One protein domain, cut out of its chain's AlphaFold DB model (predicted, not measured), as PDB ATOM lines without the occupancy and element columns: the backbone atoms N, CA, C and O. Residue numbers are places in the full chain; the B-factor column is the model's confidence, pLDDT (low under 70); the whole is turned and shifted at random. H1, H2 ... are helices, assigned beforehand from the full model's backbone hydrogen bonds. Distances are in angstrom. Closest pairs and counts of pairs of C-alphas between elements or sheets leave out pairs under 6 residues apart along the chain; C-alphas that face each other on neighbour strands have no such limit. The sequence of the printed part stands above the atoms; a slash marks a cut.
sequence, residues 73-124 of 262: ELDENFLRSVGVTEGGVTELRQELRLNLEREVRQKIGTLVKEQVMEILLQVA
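This is residues 73 to 124 of the 262 residues of the protein "Trigger factor" of mine drainage metagenome (UniProt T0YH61). One long, nearly straight helix, H2, makes almost the whole length of this rod, and a small head sits at its first end: the short helix H1 with the link between the two. Most of H2 sticks out from this head as a free arm, residues 96 to 123. The printed part has 52 residues with two named helices, H1 then H2 along the chain, and no named strand; its class is all helix. The whole is extended, with a radius of gyration of the C-alphas of 18.9 A, and its C-alphas span 59 by 15 by 14 A.

Find C-alpha 88 at (44.053, 33.966, 54.423); from there H2, residues 88 to 123, runs 52.6 A to C-alpha 123 at (13.309, 4.556, 23.447), with x, y and z each lower at its end. Then go back to C-alpha 76 at (42.135, 36.632, 60.745), where H1, residues 76 to 81, begins; it spans 8.5 A.

Begin with H2 and look at residues 88 to 92, the part of it that alone touches H1. The closest C-alphas of the two helices are those of Leu 79 and Gly 88, 7.0 A apart. Their lines stand at a steep tilt of 46 degrees, and they run the same way. Their centres are 29.0 A apart. In both H1 and H2 every O i to N i+4 pair is within hydrogen-bond range.

Look for the two C-alphas farthest apart at Asn 77 and Ala 124, 58.8 A from each other. Residues 96 to 124, of which 96 to 123 belong to H2, stand free. The printed part has no cut, and the link from H1 to H2, six residues, is short. The mean pLDDT of the printed part is 85.2, and residues 85 to 86, in that link, are under 70.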
ATOM      1  N   GLU A  73      33.917  41.570  59.778       83.56
ATOM      2  CA  GLU A  73      35.005  41.862  58.857       83.56
ATOM      3  C   GLU A  73      35.717  40.560  58.490       83.56
ATOM      4  O   GLU A  73      35.842  39.640  59.297       83.56
ATOM      5  N   LEU A  74      36.167  40.476  57.242       81.00
ATOM      6  CA  LEU A  74      36.852  39.297  56.730       81.00
ATOM      7  C   LEU A  74      38.330  39.333  57.157       81.00
ATOM      8  O   LEU A  74      39.220  39.548  56.334       81.00
ATOM      9  N   ASP A  75      38.557  39.196  58.463       83.06
ATOM     10  CA  ASP A  75      39.850  39.291  59.141       83.06
ATOM     11  C   ASP A  75      40.367  37.917  59.618       83.06
ATOM     12  O   ASP A  75      39.714  36.883  59.456       83.06
ATOM     13  N   GLU A  76      41.560  37.880  60.218       82.06
ATOM     14  CA  GLU A  76      42.135  36.632  60.745       82.06
ATOM     15  C   GLU A  76      41.267  35.972  61.827       82.06
ATOM     16  O   GLU A  76      41.293  34.750  61.967       82.06
ATOM     17  N   ASN A  77      40.497  36.749  62.595       82.62
ATOM     18  CA  ASN A  77      39.632  36.202  63.637       82.62
ATOM     19  C   ASN A  77      38.445  35.463  63.017       82.62
ATOM     20  O   ASN A  77      38.118  34.357  63.455       82.62
ATOM     21  N   PHE A  78      37.843  36.030  61.969       84.31
ATOM     22  CA  PHE A  78      36.805  35.366  61.192       84.31
ATOM     23  C   PHE A  78      37.343  34.095  60.531       84.31
ATOM     24  O   PHE A  78      36.724  33.040  60.661       84.31
ATOM     25  N   LEU A  79      38.520  34.155  59.900       82.25
ATOM     26  CA  LEU A  79      39.144  32.989  59.262       82.25
ATOM     27  C   LEU A  79      39.406  31.854  60.259       82.25
ATOM     28  O   LEU A  79      39.007  30.717  60.009       82.25
ATOM     29  N   ARG A  80      39.952  32.166  61.442       80.88
ATOM     30  CA  ARG A  80      40.124  31.176  62.518       80.88
ATOM     31  C   ARG A  80      38.793  30.599  62.992       80.88
ATOM     32  O   ARG A  80      38.732  29.414  63.302       80.88
ATOM     33  N   SER A  81      37.727  31.403  63.036       80.06
ATOM     34  CA  SER A  81      36.397  30.933  63.453       80.06
ATOM     35  C   SER A  81      35.773  29.925  62.483       80.06
ATOM     36  O   SER A  81      35.002  29.073  62.914       80.06
ATOM     37  N   VAL A  82      36.137  29.989  61.198       78.25
ATOM     38  CA  VAL A  82      35.684  29.048  60.160       78.25
ATOM     39  C   VAL A  82      36.687  27.921  59.892       78.25
ATOM     40  O   VAL A  82      36.500  27.153  58.958       78.25
ATOM     41  N   GLY A  83      37.739  27.802  60.713       74.81
ATOM     42  CA  GLY A  83      38.733  26.727  60.620       74.81
ATOM     43  C   GLY A  83      39.884  26.978  59.641       74.81
ATOM     44  O   GLY A  83      40.715  26.095  59.461       74.81
ATOM     45  N   VAL A  84      39.985  28.172  59.047       76.00
ATOM     46  CA  VAL A  84      41.087  28.540  58.143       76.00
ATOM     47  C   VAL A  84      42.231  29.141  58.955       76.00
ATOM     48  O   VAL A  84      42.165  30.283  59.415       76.00
ATOM     49  N   THR A  85      43.283  28.350  59.158       68.56
ATOM     50  CA  THR A  85      44.458  28.746  59.949       68.56
ATOM     51  C   THR A  85      45.600  29.312  59.107       68.56
ATOM     52  O   THR A  85      46.459  29.998  59.659       68.56
ATOM     53  N   GLU A  86      45.611  29.063  57.794       69.94
ATOM     54  CA  GLU A  86      46.676  29.469  56.864       69.94
ATOM     55  C   GLU A  86      46.098  30.062  55.554       69.94
ATOM     56  O   GLU A  86      44.889  30.033  55.338       69.94
ATOM     57  N   GLY A  87      46.941  30.760  54.776       70.25
ATOM     58  CA  GLY A  87      46.671  31.357  53.443       70.25
ATOM     59  C   GLY A  87      45.545  32.389  53.284       70.25
ATOM     60  O   GLY A  87      45.360  32.957  52.198       70.25
ATOM     61  N   GLY A  88      44.865  32.756  54.366       83.12
ATOM     62  CA  GLY A  88      44.053  33.966  54.423       83.12
ATOM     63  C   GLY A  88      42.768  33.901  53.587       83.12
ATOM     64  O   GLY A  88      42.254  32.847  53.223       83.12
ATOM     65  N   VAL A  89      42.242  35.076  53.237       82.50
ATOM     66  CA  VAL A  89      40.997  35.218  52.457       82.50
ATOM     67  C   VAL A  89      41.084  34.576  51.073       82.50
ATOM     68  O   VAL A  89      40.086  34.080  50.548       82.50
ATOM     69  N   THR A  90      42.262  34.625  50.454       84.44
ATOM     70  CA  THR A  90      42.470  34.088  49.109       84.44
ATOM     71  C   THR A  90      42.347  32.571  49.109       84.44
ATOM     72  O   THR A  90      41.640  32.042  48.255       84.44
ATOM     73  N   GLU A  91      42.973  31.892  50.074       82.31
ATOM     74  CA  GLU A  91      42.884  30.436  50.206       82.31
ATOM     75  C   GLU A  91      41.454  29.999  50.538       82.31
ATOM     76  O   GLU A  91      40.903  29.174  49.813       82.31
ATOM     77  N   LEU A  92      40.782  30.665  51.490       84.00
ATOM     78  CA  LEU A  92      39.366  30.400  51.787       84.00
ATOM     79  C   LEU A  92      38.489  30.506  50.527       84.00
ATOM     80  O   LEU A  92      37.642  29.655  50.267       84.00
ATOM     81  N   ARG A  93      38.675  31.552  49.712       85.81
ATOM     82  CA  ARG A  93      37.906  31.717  48.467       85.81
ATOM     83  C   ARG A  93      38.215  30.636  47.438       85.81
ATOM     84  O   ARG A  93      37.313  30.254  46.696       85.81
ATOM     85  N   GLN A  94      39.462  30.183  47.352       86.75
ATOM     86  CA  GLN A  94      39.853  29.102  46.450       86.75
ATOM     87  C   GLN A  94      39.254  27.770  46.894       86.75
ATOM     88  O   GLN A  94      38.669  27.077  46.067       86.75
ATOM     89  N   GLU A  95      39.315  27.451  48.182       83.06
ATOM     90  CA  GLU A  95      38.723  26.241  48.745       83.06
ATOM     91  C   GLU A  95      37.202  26.219  48.547       83.06
ATOM     92  O   GLU A  95      36.656  25.263  47.995       83.06
ATOM     93  N   LEU A  96      36.519  27.319  48.884       86.12
ATOM     94  CA  LEU A  96      35.085  27.475  48.633       86.12
ATOM     95  C   LEU A  96      34.752  27.299  47.151       86.12
ATOM     96  O   LEU A  96      33.780  26.627  46.811       86.12
ATOM     97  N   ARG A  97      35.561  27.875  46.256       88.31
ATOM     98  CA  ARG A  97      35.373  27.714  44.815       88.31
ATOM     99  C   ARG A  97      35.517  26.255  44.387       88.31
ATOM    100  O   ARG A  97      34.674  25.787  43.633       88.31
ATOM    101  N   LEU A  98      36.541  25.545  44.854       85.88
ATOM    102  CA  LEU A  98      36.757  24.133  44.526       85.88
ATOM    103  C   LEU A  98      35.615  23.250  45.044       85.88
ATOM    104  O   LEU A  98      35.150  22.366  44.325       85.88
ATOM    105  N   ASN A  99      35.122  23.526  46.252       83.62
ATOM    106  CA  ASN A  99      33.978  22.824  46.829       83.62
ATOM    107  C   ASN A  99      32.702  23.067  46.008       83.62
ATOM    108  O   ASN A  99      32.015  22.112  45.650       83.62
ATOM    109  N   LEU A 100      32.432  24.319  45.619       87.12
ATOM    110  CA  LEU A 100      31.296  24.660  44.756       87.12
ATOM    111  C   LEU A 100      31.422  24.043  43.358       87.12
ATOM    112  O   LEU A 100      30.443  23.537  42.819       87.12
ATOM    113  N   GLU A 101      32.612  24.048  42.752       87.56
ATOM    114  CA  GLU A 101      32.849  23.408  41.452       87.56
ATOM    115  C   GLU A 101      32.600  21.891  41.513       87.56
ATOM    116  O   GLU A 101      32.041  21.327  40.568       87.56
ATOM    117  N   ARG A 102      32.953  21.235  42.627       84.25
ATOM    118  CA  ARG A 102      32.658  19.816  42.878       84.25
ATOM    119  C   ARG A 102      31.157  19.570  43.009       84.25
ATOM    120  O   ARG A 102      30.627  18.704  42.316       84.25
ATOM    121  N   GLU A 103      30.464  20.362  43.824       84.25
ATOM    122  CA  GLU A 103      29.012  20.261  44.016       84.25
ATOM    123  C   GLU A 103      28.255  20.461  42.693       84.25
ATOM    124  O   GLU A 103      27.389  19.666  42.326       84.25
ATOM    125  N   VAL A 104      28.640  21.480  41.917       88.25
ATOM    126  CA  VAL A 104      28.078  21.750  40.587       88.25
ATOM    127  C   VAL A 104      28.321  20.579  39.644       88.25
ATOM    128  O   VAL A 104      27.390  20.154  38.962       88.25
ATOM    129  N   ARG A 105      29.538  20.026  39.609       86.75
ATOM    130  CA  ARG A 105      29.866  18.874  38.757       86.75
ATOM    131  C   ARG A 105      29.006  17.660  39.098       86.75
ATOM    132  O   ARG A 105      28.426  17.065  38.192       86.75
ATOM    133  N   GLN A 106      28.873  17.335  40.380       84.31
ATOM    134  CA  GLN A 106      28.043  16.221  40.849       84.31
ATOM    135  C   GLN A 106      26.563  16.441  40.518       84.31
ATOM    136  O   GLN A 106      25.876  15.526  40.052       84.31
ATOM    137  N   LYS A 107      26.071  17.675  40.674       87.75
ATOM    138  CA  LYS A 107      24.693  18.034  40.327       87.75
ATOM    139  C   LYS A 107      24.431  17.914  38.827       87.75
ATOM    140  O   LYS A 107      23.413  17.344  38.445       87.75
ATOM    141  N   ILE A 108      25.340  18.405  37.979       89.62
ATOM    142  CA  ILE A 108      25.247  18.240  36.519       89.62
ATOM    143  C   ILE A 108      25.250  16.756  36.163       89.62
ATOM    144  O   ILE A 108      24.376  16.324  35.417       89.62
ATOM    145  N   GLY A 109      26.178  15.976  36.726       89.31
ATOM    146  CA  GLY A 109      26.255  14.531  36.502       89.31
ATOM    147  C   GLY A 109      24.941  13.827  36.836       89.31
ATOM    148  O   GLY A 109      24.422  13.076  36.015       89.31
ATOM    149  N   THR A 110      24.341  14.156  37.984       89.44
ATOM    150  CA  THR A 110      23.038  13.621  38.407       89.44
ATOM    151  C   THR A 110      21.924  13.984  37.422       89.44
ATOM    152  O   THR A 110      21.187  13.109  36.979       89.44
ATOM    153  N   LEU A 111      21.831  15.255  37.014       90.19
ATOM    154  CA  LEU A 111      20.800  15.717  36.076       90.19
ATOM    155  C   LEU A 111      20.939  15.077  34.689       90.19
ATOM    156  O   LEU A 111      19.945  14.685  34.081       90.19
ATOM    157  N   VAL A 112      22.167  14.971  34.177       92.06
ATOM    158  CA  VAL A 112      22.449  14.326  32.887       92.06
ATOM    159  C   VAL A 112      22.111  12.840  32.958       92.06
ATOM    160  O   VAL A 112      21.454  12.315  32.063       92.06
ATOM    161  N   LYS A 113      22.496  12.172  34.048       91.88
ATOM    162  CA  LYS A 113      22.176  10.769  34.309       91.88
ATOM    163  C   LYS A 113      20.669  10.533  34.342       91.88
ATOM    164  O   LYS A 113      20.186   9.643  33.651       91.88
ATOM    165  N   GLU A 114      19.910  11.349  35.068       92.06
ATOM    166  CA  GLU A 114      18.444  11.264  35.101       92.06
ATOM    167  C   GLU A 114      17.822  11.413  33.707       92.06
ATOM    168  O   GLU A 114      16.960  10.614  33.333       92.06
ATOM    169  N   GLN A 115      18.290  12.386  32.916       92.69
ATOM    170  CA  GLN A 115      17.826  12.589  31.540       92.69
ATOM    171  C   GLN A 115      18.141  11.390  30.647       92.69
ATOM    172  O   GLN A 115      17.277  10.938  29.898       92.69
ATOM    173  N   VAL A 116      19.351  10.843  30.744       94.06
ATOM    174  CA  VAL A 116      19.766   9.660  29.981       94.06
ATOM    175  C   VAL A 116      18.903   8.456  30.342       94.06
ATOM    176  O   VAL A 116      18.378   7.799  29.446       94.06
ATOM    177  N   MET A 117      18.686   8.190  31.631       92.12
ATOM    178  CA  MET A 117      17.828   7.085  32.075       92.12
ATOM    179  C   MET A 117      16.384   7.259  31.587       92.12
ATOM    180  O   MET A 117      15.749   6.295  31.162       92.12
ATOM    181  N   GLU A 118      15.859   8.482  31.598       92.69
ATOM    182  CA  GLU A 118      14.531   8.773  31.056       92.69
ATOM    183  C   GLU A 118      14.455   8.515  29.544       92.69
ATOM    184  O   GLU A 118      13.527   7.857  29.076       92.69
ATOM    185  N   ILE A 119      15.459   8.951  28.781       92.00
ATOM    186  CA  ILE A 119      15.547   8.681  27.340       92.00
ATOM    187  C   ILE A 119      15.587   7.171  27.077       92.00
ATOM    188  O   ILE A 119      14.864   6.681  26.211       92.00
ATOM    189  N   LEU A 120      16.382   6.414  27.842       91.62
ATOM    190  CA  LEU A 120      16.471   4.958  27.702       91.62
ATOM    191  C   LEU A 120      15.111   4.276  27.906       91.62
ATOM    192  O   LEU A 120      14.750   3.391  27.131       91.62
ATOM    193  N   LEU A 121      14.331   4.716  28.895       91.62
ATOM    194  CA  LEU A 121      12.978   4.206  29.138       91.62
ATOM    195  C   LEU A 121      12.009   4.516  27.995       91.62
ATOM    196  O   LEU A 121      11.163   3.684  27.668       91.62
ATOM    197  N   GLN A 122      12.123   5.698  27.391       90.88
ATOM    198  CA  GLN A 122      11.249   6.122  26.297       90.88
ATOM    199  C   GLN A 122      11.567   5.401  24.985       90.88
ATOM    200  O   GLN A 122      10.658   5.040  24.240       90.88
ATOM    201  N   VAL A 123      12.852   5.175  24.700       88.12
ATOM    202  CA  VAL A 123      13.309   4.556  23.447       88.12
ATOM    203  C   VAL A 123      13.149   3.032  23.466       88.12
ATOM    204  O   VAL A 123      12.958   2.429  22.411       88.12
ATOM    205  N   ALA A 124      13.181   2.401  24.643       85.75
ATOM    206  CA  ALA A 124      13.071   0.951  24.789       85.75
ATOM    207  C   ALA A 124      11.868   0.524  25.658       85.75
ATOM    208  O   ALA A 124      12.054  -0.005  26.758       85.75
TER     209      ALA A 124